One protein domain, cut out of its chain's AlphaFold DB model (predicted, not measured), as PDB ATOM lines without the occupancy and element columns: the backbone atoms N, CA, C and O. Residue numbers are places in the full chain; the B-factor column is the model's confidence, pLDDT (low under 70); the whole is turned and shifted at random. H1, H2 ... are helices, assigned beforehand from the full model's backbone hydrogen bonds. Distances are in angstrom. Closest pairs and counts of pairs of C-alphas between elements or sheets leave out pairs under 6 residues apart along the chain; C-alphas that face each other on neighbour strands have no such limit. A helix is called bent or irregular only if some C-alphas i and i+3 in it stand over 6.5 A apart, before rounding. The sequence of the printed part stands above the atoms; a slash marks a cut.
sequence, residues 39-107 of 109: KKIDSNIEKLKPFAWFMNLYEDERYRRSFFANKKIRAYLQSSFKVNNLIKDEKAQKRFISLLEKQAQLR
ATOM      1  N   LYS A  39      95.531 112.954  80.134       96.19
ATOM      2  CA  LYS A  39      96.524 114.048  80.211       96.19
ATOM      3  C   LYS A  39      97.671 113.871  79.211       96.19
ATOM      4  O   LYS A  39      98.129 114.831  78.597       96.19
ATOM      5  N   LYS A  40      98.146 112.633  79.035       96.56
ATOM      6  CA  LYS A  40      99.212 112.317  78.075       96.56
ATOM      7  C   LYS A  40      98.735 112.430  76.629       96.56
ATOM      8  O   LYS A  40      99.497 112.882  75.779       96.56
ATOM      9  N   ILE A  41      97.502 112.008  76.358       96.94
ATOM     10  CA  ILE A  41      96.880 112.153  75.040       96.94
ATOM     11  C   ILE A  41      96.752 113.637  74.698       96.94
ATOM     12  O   ILE A  41      97.251 114.042  73.655       96.94
ATOM     13  N   ASP A  42      96.187 114.441  75.597       96.94
ATOM     14  CA  ASP A  42      95.972 115.874  75.385       96.94
ATOM     15  C   ASP A  42      97.301 116.597  75.148       96.94
ATOM     16  O   ASP A  42      97.465 117.276  74.142       96.94
ATOM     17  N   SER A  43      98.315 116.341  75.985       97.94
ATOM     18  CA  SER A  43      99.662 116.902  75.793       97.94
ATOM     19  C   SER A  43     100.274 116.544  74.435       97.94
ATOM     20  O   SER A  43     100.983 117.349  73.834       97.94
ATOM     21  N   ASN A  44     100.024 115.337  73.931       98.31
ATOM     22  CA  ASN A  44     100.508 114.933  72.617       98.31
ATOM     23  C   ASN A  44      99.672 115.518  71.469       98.31
ATOM     24  O   ASN A  44     100.236 115.784  70.412       98.31
ATOM     25  N   ILE A  45      98.373 115.747  71.669       97.75
ATOM     26  CA  ILE A  45      97.531 116.480  70.717       97.75
ATOM     27  C   ILE A  45      98.028 117.923  70.598       97.75
ATOM     28  O   ILE A  45      98.229 118.382  69.479       97.75
ATOM     29  N   GLU A  46      98.327 118.604  71.711       98.19
ATOM     30  CA  GLU A  46      98.881 119.969  71.682       98.19
ATOM     31  C   GLU A  46     100.177 120.059  70.862       98.19
ATOM     32  O   GLU A  46     100.390 121.035  70.154       98.19
ATOM     33  N   LYS A  47     101.022 119.017  70.876       98.19
ATOM     34  CA  LYS A  47     102.235 118.970  70.035       98.19
ATOM     35  C   LYS A  47     101.934 118.874  68.542       98.19
ATOM     36  O   LYS A  47     102.776 119.262  67.743       98.19
ATOM     37  N   LEU A  48     100.790 118.307  68.167       98.12
ATOM     38  CA  LEU A  48     100.389 118.126  66.773       98.12
ATOM     39  C   LEU A  48      99.583 119.317  66.236       98.12
ATOM     40  O   LEU A  48      99.567 119.528  65.026       98.12
ATOM     41  N   LYS A  49      98.970 120.128  67.107       97.69
ATOM     42  CA  LYS A  49      98.180 121.306  66.713       97.69
ATOM     43  C   LYS A  49      98.910 122.344  65.842       97.69
ATOM     44  O   LYS A  49      98.261 122.925  64.985       97.69
ATOM     45  N   PRO A  50     100.225 122.595  65.977       98.19
ATOM     46  CA  PRO A  50     100.918 123.516  65.075       98.19
ATOM     47  C   PRO A  50     100.984 123.039  63.613       98.19
ATOM     48  O   PRO A  50     101.313 123.823  62.727       98.19
ATOM     49  N   PHE A  51     100.709 121.759  63.340       97.75
ATOM     50  CA  PHE A  51     100.819 121.186  62.004       97.75
ATOM     51  C   PHE A  51      99.469 121.214  61.283       97.75
ATOM     52  O   PHE A  51      98.532 120.513  61.669       97.75
ATOM     53  N   ALA A  52      99.391 121.968  60.183       97.12
ATOM     54  CA  ALA A  52      98.153 122.165  59.421       97.12
ATOM     55  C   ALA A  52      97.485 120.849  58.985       97.12
ATOM     56  O   ALA A  52      96.272 120.701  59.108       97.12
ATOM     57  N   TRP A  53      98.269 119.855  58.547       96.94
ATOM     58  CA  TRP A  53      97.735 118.547  58.145       96.94
ATOM     59  C   TRP A  53      96.960 117.858  59.277       96.94
ATOM     60  O   TRP A  53      95.976 117.172  59.019       96.94
ATOM     61  N   PHE A  54      97.394 118.040  60.528       97.94
ATOM     62  CA  PHE A  54      96.740 117.448  61.687       97.94
ATOM     63  C   PHE A  54      95.514 118.257  62.095       97.94
ATOM     64  O   PHE A  54      94.473 117.666  62.369       97.94
ATOM     65  N   MET A  55      95.610 119.591  62.103       97.62
ATOM     66  CA  MET A  55      94.478 120.453  62.466       97.62
ATOM     67  C   MET A  55      93.296 120.275  61.526       97.62
ATOM     68  O   MET A  55      92.179 120.087  62.001       97.62
ATOM     69  N   ASN A  56      93.558 120.180  60.220       96.56
ATOM     70  CA  ASN A  56      92.523 119.897  59.230       96.56
ATOM     71  C   ASN A  56      91.760 118.599  59.549       96.56
ATOM     72  O   ASN A  56      90.557 118.532  59.341       96.56
ATOM     73  N   LEU A  57      92.428 117.574  60.093       96.25
ATOM     74  CA  LEU A  57      91.776 116.326  60.511       96.25
ATOM     75  C   LEU A  57      91.084 116.447  61.872       96.25
ATOM     76  O   LEU A  57      90.089 115.776  62.119       96.25
ATOM     77  N   TYR A  58      91.647 117.228  62.791       96.06
ATOM     78  CA  TYR A  58      91.154 117.360  64.161       96.06
ATOM     79  C   TYR A  58      89.858 118.183  64.251       96.06
ATOM     80  O   TYR A  58      89.007 117.938  65.116       96.06
ATOM     81  N   GLU A  59      89.704 119.152  63.352       95.31
ATOM     82  CA  GLU A  59      88.520 120.007  63.240       95.31
ATOM     83  C   GLU A  59      87.421 119.389  62.369       95.31
ATOM     84  O   GLU A  59      86.247 119.666  62.595       95.31
ATOM     85  N   ASP A  60      87.780 118.491  61.450       94.88
ATOM     86  CA  ASP A  60      86.831 117.787  60.587       94.88
ATOM     87  C   ASP A  60      85.875 116.897  61.397       94.88
ATOM     88  O   ASP A  60      86.281 115.953  62.088       94.88
ATOM     89  N   GLU A  61      84.574 117.173  61.282       91.31
ATOM     90  CA  GLU A  61      83.509 116.473  62.003       91.31
ATOM     91  C   GLU A  61      83.516 114.959  61.762       91.31
ATOM     92  O   GLU A  61      83.248 114.186  62.691       91.31
ATOM     93  N   ARG A  62      83.924 114.519  60.561       91.44
ATOM     94  CA  ARG A  62      84.034 113.097  60.192       91.44
ATOM     95  C   ARG A  62      84.995 112.353  61.118       91.44
ATOM     96  O   ARG A  62      84.776 111.191  61.476       91.44
ATOM     97  N   TYR A  63      86.054 113.031  61.556       92.94
ATOM     98  CA  TYR A  63      87.117 112.452  62.374       92.94
ATOM     99  C   TYR A  63      87.062 112.889  63.834       92.94
ATOM    100  O   TYR A  63      87.546 112.153  64.698       92.94
ATOM    101  N   ARG A  64      86.431 114.023  64.151       90.62
ATOM    102  CA  ARG A  64      86.441 114.637  65.485       90.62
ATOM    103  C   ARG A  64      86.071 113.655  66.592       90.62
ATOM    104  O   ARG A  64      86.835 113.448  67.535       90.62
ATOM    105  N   ARG A  65      84.964 112.921  66.443       90.31
ATOM    106  CA  ARG A  65      84.535 111.913  67.437       90.31
ATOM    107  C   ARG A  65      85.534 110.756  67.592       90.31
ATOM    108  O   ARG A  65      85.527 110.063  68.608       90.31
ATOM    109  N   SER A  66      86.389 110.484  66.609       93.81
ATOM    110  CA  SER A  66      87.432 109.452  66.710       93.81
ATOM    111  C   SER A  66      88.530 109.839  67.702       93.81
ATOM    112  O   SER A  66      88.978 108.979  68.458       93.81
ATOM    113  N   PHE A  67      88.875 111.123  67.809       94.69
ATOM    114  CA  PHE A  67      89.847 111.606  68.793       94.69
ATOM    115  C   PHE A  67      89.370 111.445  70.245       94.69
ATOM    116  O   PHE A  67      90.180 111.165  71.127       94.69
ATOM    117  N   PHE A  68      88.058 111.531  70.490       91.12
ATOM    118  CA  PHE A  68      87.489 111.471  71.846       91.12
ATOM    119  C   PHE A  68      86.969 110.087  72.250       91.12
ATOM    120  O   PHE A  68      87.145 109.667  73.394       91.12
ATOM    121  N   ALA A  69      86.349 109.348  71.326       89.94
ATOM    122  CA  ALA A  69      85.660 108.097  71.653       89.94
ATOM    123  C   ALA A  69      86.415 106.840  71.199       89.94
ATOM    124  O   ALA A  69      86.231 105.766  71.772       89.94
ATOM    125  N   ASN A  70      87.266 106.925  70.171       93.69
ATOM    126  CA  ASN A  70      87.879 105.726  69.610       93.69
ATOM    127  C   ASN A  70      89.119 105.301  70.413       93.69
ATOM    128  O   ASN A  70      90.168 105.946  70.367       93.69
ATOM    129  N   LYS A  71      89.026 104.161  71.111       92.31
ATOM    130  CA  LYS A  71      90.120 103.627  71.940       92.31
ATOM    131  C   LYS A  71      91.414 103.400  71.150       92.31
ATOM    132  O   LYS A  71      92.488 103.638  71.696       92.31
ATOM    133  N   LYS A  72      91.343 102.975  69.880       93.25
ATOM    134  CA  LYS A  72      92.534 102.722  69.046       93.25
ATOM    135  C   LYS A  72      93.256 104.024  68.700       93.25
ATOM    136  O   LYS A  72      94.474 104.093  68.849       93.25
ATOM    137  N   ILE A  73      92.508 105.057  68.310       96.19
ATOM    138  CA  ILE A  73      93.051 106.399  68.037       96.19
ATOM    139  C   ILE A  73      93.695 106.976  69.291       96.19
ATOM    140  O   ILE A  73      94.849 107.396  69.274       96.19
ATOM    141  N   ARG A  74      92.983 106.921  70.414       96.31
ATOM    142  CA  ARG A  74      93.476 107.447  71.688       96.31
ATOM    143  C   ARG A  74      94.713 106.707  72.187       96.31
ATOM    144  O   ARG A  74      95.671 107.340  72.618       96.31
ATOM    145  N   ALA A  75      94.747 105.381  72.061       94.81
ATOM    146  CA  ALA A  75      95.932 104.589  72.384       94.81
ATOM    147  C   ALA A  75      97.127 104.932  71.476       94.81
ATOM    148  O   ALA A  75      98.270 104.922  71.931       94.81
ATOM    149  N   TYR A  76      96.878 105.255  70.202       96.50
ATOM    150  CA  TYR A  76      97.918 105.736  69.294       96.50
ATOM    151  C   TYR A  76      98.505 107.061  69.798       96.50
ATOM    152  O   TYR A  76      99.719 107.160  69.978       96.50
ATOM    153  N   LEU A  77      97.644 108.041  70.088       97.12
ATOM    154  CA  LEU A  77      98.026 109.388  70.533       97.12
ATOM    155  C   LEU A  77      98.649 109.413  71.937       97.12
ATOM    156  O   LEU A  77      99.439 110.297  72.254       97.12
ATOM    157  N   GLN A  78      98.382 108.409  72.772       96.81
ATOM    158  CA  GLN A  78      99.057 108.253  74.062       96.81
ATOM    159  C   GLN A  78     100.568 107.974  73.914       96.81
ATOM    160  O   GLN A  78     101.353 108.261  74.825       96.81
ATOM    161  N   SER A  79     101.006 107.396  72.791       96.12
ATOM    162  CA  SER A  79     102.409 107.046  72.569       96.12
ATOM    163  C   SER A  79     103.208 108.241  72.051       96.12
ATOM    164  O   SER A  79     103.108 108.612  70.883       96.12
ATOM    165  N   SER A  80     104.079 108.795  72.900       95.94
ATOM    166  CA  SER A  80     104.976 109.893  72.517       95.94
ATOM    167  C   SER A  80     105.901 109.521  71.356       95.94
ATOM    168  O   SER A  80     106.188 110.366  70.518       95.94
ATOM    169  N   PHE A  81     106.327 108.254  71.270       96.50
ATOM    170  CA  PHE A  81     107.119 107.756  70.143       96.50
ATOM    171  C   PHE A  81     106.341 107.849  68.826       96.50
ATOM    172  O   PHE A  81     106.836 108.417  67.857       96.50
ATOM    173  N   LYS A  82     105.091 107.361  68.801       97.12
ATOM    174  CA  LYS A  82     104.247 107.432  67.601       97.12
ATOM    175  C   LYS A  82     103.952 108.877  67.199       97.12
ATOM    176  O   LYS A  82     104.051 109.204  66.026       97.12
ATOM    177  N   VAL A  83     103.651 109.741  68.165       97.88
ATOM    178  CA  VAL A  83     103.382 111.171  67.931       97.88
ATOM    179  C   VAL A  83     104.615 111.886  67.381       97.88
ATOM    180  O   VAL A  83     104.518 112.628  66.412       97.88
ATOM    181  N   ASN A  84     105.796 111.609  67.929       97.38
ATOM    182  CA  ASN A  84     107.044 112.155  67.407       97.38
ATOM    183  C   ASN A  84     107.342 111.659  65.981       97.38
ATOM    184  O   ASN A  84     107.881 112.413  65.178       97.38
ATOM    185  N   ASN A  85     106.948 110.431  65.638       97.62
ATOM    186  CA  ASN A  85     107.036 109.951  64.259       97.62
ATOM    187  C   ASN A  85     106.044 110.673  63.335       97.62
ATOM    188  O   ASN A  85     106.416 110.985  62.212       97.62
ATOM    189  N   LEU A  86     104.830 111.010  63.796       98.19
ATOM    190  CA  LEU A  86     103.884 111.822  63.010       98.19
ATOM    191  C   LEU A  86     104.447 113.207  62.666       98.19
ATOM    192  O   LEU A  86     104.166 113.734  61.595       98.19
ATOM    193  N   ILE A  87     105.258 113.781  63.553       97.19
ATOM    194  CA  ILE A  87     105.920 115.071  63.318       97.19
ATOM    195  C   ILE A  87     107.012 114.955  62.242       97.19
ATOM    196  O   ILE A  87     107.226 115.895  61.484       97.19
ATOM    197  N   LYS A  88     107.709 113.815  62.176       96.88
ATOM    198  CA  LYS A  88     108.941 113.655  61.386       96.88
ATOM    199  C   LYS A  88     108.770 112.908  60.062       96.88
ATOM    200  O   LYS A  88     109.639 113.026  59.208       96.88
ATOM    201  N   ASP A  89     107.714 112.111  59.906       96.25
ATOM    202  CA  ASP A  89     107.560 111.181  58.783       96.25
ATOM    203  C   ASP A  89     106.167 111.268  58.140       96.25
ATOM    204  O   ASP A  89     105.154 110.871  58.719       96.25
ATOM    205  N   GLU A  90     106.131 111.707  56.882       96.75
ATOM    206  CA  GLU A  90     104.919 111.777  56.063       96.75
ATOM    207  C   GLU A  90     104.267 110.395  55.855       96.75
ATOM    208  O   GLU A  90     103.041 110.274  55.793       96.75
ATOM    209  N   LYS A  91     105.044 109.302  55.804       96.69
ATOM    210  CA  LYS A  91     104.479 107.944  55.715       96.69
ATOM    211  C   LYS A  91     103.739 107.576  56.997       96.69
ATOM    212  O   LYS A  91     102.711 106.895  56.934       96.69
ATOM    213  N   ALA A  92     104.225 108.021  58.156       97.00
ATOM    214  CA  ALA A  92     103.524 107.842  59.422       97.00
ATOM    215  C   ALA A  92     102.216 108.649  59.447       97.00
ATOM    216  O   ALA A  92     101.192 108.112  59.875       97.00
ATOM    217  N   GLN A  93     102.228 109.877  58.916       98.12
ATOM    218  CA  GLN A  93     101.027 110.708  58.755       98.12
ATOM    219  C   GLN A  93      99.983 110.006  57.879       98.12
ATOM    220  O   GLN A  93      98.862 109.781  58.331       98.12
ATOM    221  N   LYS A  94     100.365 109.544  56.679       97.62
ATOM    222  CA  LYS A  94      99.476 108.807  55.759       97.62
ATOM    223  C   LYS A  94      98.861 107.565  56.406       97.62
ATOM    224  O   LYS A  94      97.667 107.313  56.269       97.62
ATOM    225  N   ARG A  95      99.653 106.800  57.166       97.25
ATOM    226  CA  ARG A  95      99.158 105.629  57.913       97.25
ATOM    227  C   ARG A  95      98.151 106.012  58.996       97.25
ATOM    228  O   ARG A  95      97.185 105.283  59.204       97.25
ATOM    229  N   PHE A  96      98.377 107.121  59.695       97.56
ATOM    230  CA  PHE A  96      97.448 107.614  60.710       97.56
ATOM    231  C   PHE A  96      96.138 108.119  60.091       97.56
ATOM    232  O   PHE A  96      95.072 107.775  60.598       97.56
ATOM    233  N   ILE A  97      96.212 108.834  58.965       96.94
ATOM    234  CA  ILE A  97      95.045 109.282  58.189       96.94
ATOM    235  C   ILE A  97      94.216 108.085  57.721       96.94
ATOM    236  O   ILE A  97      93.034 108.003  58.034       96.94
ATOM    237  N   SER A  98      94.845 107.093  57.088       96.00
ATOM    238  CA  SER A  98      94.155 105.868  56.661       96.00
ATOM    239  C   SER A  98      93.497 105.130  57.836       96.00
ATOM    240  O   SER A  98      92.402 104.573  57.721       96.00
ATOM    241  N   LEU A  99      94.137 105.146  59.010       95.31
ATOM    242  CA  LEU A  99      93.559 104.573  60.218       95.31
ATOM    243  C   LEU A  99      92.324 105.366  60.684       95.31
ATOM    244  O   LEU A  99      91.341 104.735  61.076       95.31
ATOM    245  N   LEU A 100      92.342 106.702  60.623       94.75
ATOM    246  CA  LEU A 100      91.185 107.562  60.911       94.75
ATOM    247  C   LEU A 100      90.029 107.317  59.936       94.75
ATOM    248  O   LEU A 100      88.912 107.078  60.392       94.75
ATOM    249  N   GLU A 101      90.302 107.292  58.632       94.19
ATOM    250  CA  GLU A 101      89.322 107.002  57.575       94.19
ATOM    251  C   GLU A 101      88.651 105.647  57.790       94.19
ATOM    252  O   GLU A 101      87.426 105.545  57.803       94.19
ATOM    253  N   LYS A 102      89.440 104.608  58.084       93.00
ATOM    254  CA  LYS A 102      88.903 103.281  58.401       93.00
ATOM    255  C   LYS A 102      87.994 103.304  59.629       93.00
ATOM    256  O   LYS A 102      87.022 102.559  59.680       93.00
ATOM    257  N   GLN A 103      88.308 104.107  60.651       89.69
ATOM    258  CA  GLN A 103      87.429 104.242  61.818       89.69
ATOM    259  C   GLN A 103      86.172 105.066  61.518       89.69
ATOM    260  O   GLN A 103      85.152 104.805  62.149       89.69
ATOM    261  N   ALA A 104      86.231 106.030  60.595       88.12
ATOM    262  CA  ALA A 104      85.071 106.796  60.153       88.12
ATOM    263  C   ALA A 104      84.101 105.912  59.351       88.12
ATOM    264  O   ALA A 104      82.943 105.793  59.731       88.12
ATOM    265  N   GLN A 105      84.599 105.173  58.357       88.38
ATOM    266  CA  GLN A 105      83.792 104.253  57.539       88.38
ATOM    267  C   GLN A 105      83.096 103.160  58.358       88.38
ATOM    268  O   GLN A 105      81.977 102.762  58.056       88.38
ATOM    269  N   LEU A 106      83.749 102.655  59.410       83.19
ATOM    270  CA  LEU A 106      83.152 101.649  60.296       83.19
ATOM    271  C   LEU A 106      81.973 102.178  61.125       83.19
ATOM    272  O   LEU A 106      81.306 101.373  61.760       83.19
ATOM    273  N   ARG A 107      81.745 103.494  61.181       74.00
ATOM    274  CA  ARG A 107      80.622 104.098  61.920       74.00
ATOM    275  C   ARG A 107      79.376 104.296  61.073       74.00
ATOM    276  O   ARG A 107      78.309 104.490  61.635       74.00
TER     277      ARG A 107
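Overview. This is residues 39 to 107 of the 109 residues of the protein "Nitrite reductase" of Planococcus halotolerans (UniProt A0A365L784). Five short helices, H1 to H5, and one longer helix, H6, joined by tight turns, make a small compact box with no helix through its middle. H1 and H5 are side by side at one end, H3 stands across the other end, and H2, H4 and the long H6 run roughly lengthwise between the two ends. The printed part has 69 residues with six named helices, H1 to H6 in order along the chain, and no named strand; its class is all helix. It is compact, with a radius of gyration of the C-alphas of 10.9 A, and the C-alphas span 29 by 25 by 18 A.

Along the chain. H1, residues 39 to 48, begins at C-alpha 39 (96.524, 114.048, 80.211) and is 14.6 A long from first to last C-alpha. H2 is residues 52 to 59, 10.6 A. H3, residues 61 to 69, 13.0 A, is irregular: C-alphas 62 and 65 are 7.4 A apart. H4 is residues 71 to 78, 10.3 A. H5, residues 80 to 88, 12.4 A, ends at C-alpha 88 (108.941, 113.655, 61.386). H6, residues 90 to 105, is the longest at 22.5 A and ends at C-alpha 105 (83.792, 104.253, 57.539).

Arrangement. H1 and H5 touch at a shallow tilt of 7 degrees, the same way; their closest C-alphas are those of Asn 44 and Val 83, 6.7 A. H1 also touches H4, closest at Ile 41 and Gln 78, C-alphas 4.6 A apart, about perpendicular at 73 degrees, only just past steep. H2 touches H3 only at the corner, with the C-alphas of Tyr 58 and Arg 64 closest at 5.6 A. H2 and H6 are near each other, with 7 pairs of C-alphas within 10 A. H3 touches residues 100 to 104 of H6, closest at Arg 62 and Ala 104, C-alphas 6.4 A apart, about perpendicular at 88 degrees. H4 and H6 are close but not clearly touching, with the C-alphas of Ile 73 and Leu 100 closest at 7.5 A. H1 and H6 are apart, and so are H3 and H5. Every O i to N i+4 pair is within hydrogen-bond range in H1, H4, H5 and H6; in H2 it is 3 of 4, and in H3 1 of 5, beside 3 of 6 O i to N i+3 pairs.

Size, cuts and confidence. The two C-alphas farthest apart are those of Lys 88 and Arg 107, 29.9 A. The printed part has no cut, and its five links between helices are tight. The mean pLDDT of the printed part is 95.1, and no printed residue is under 70.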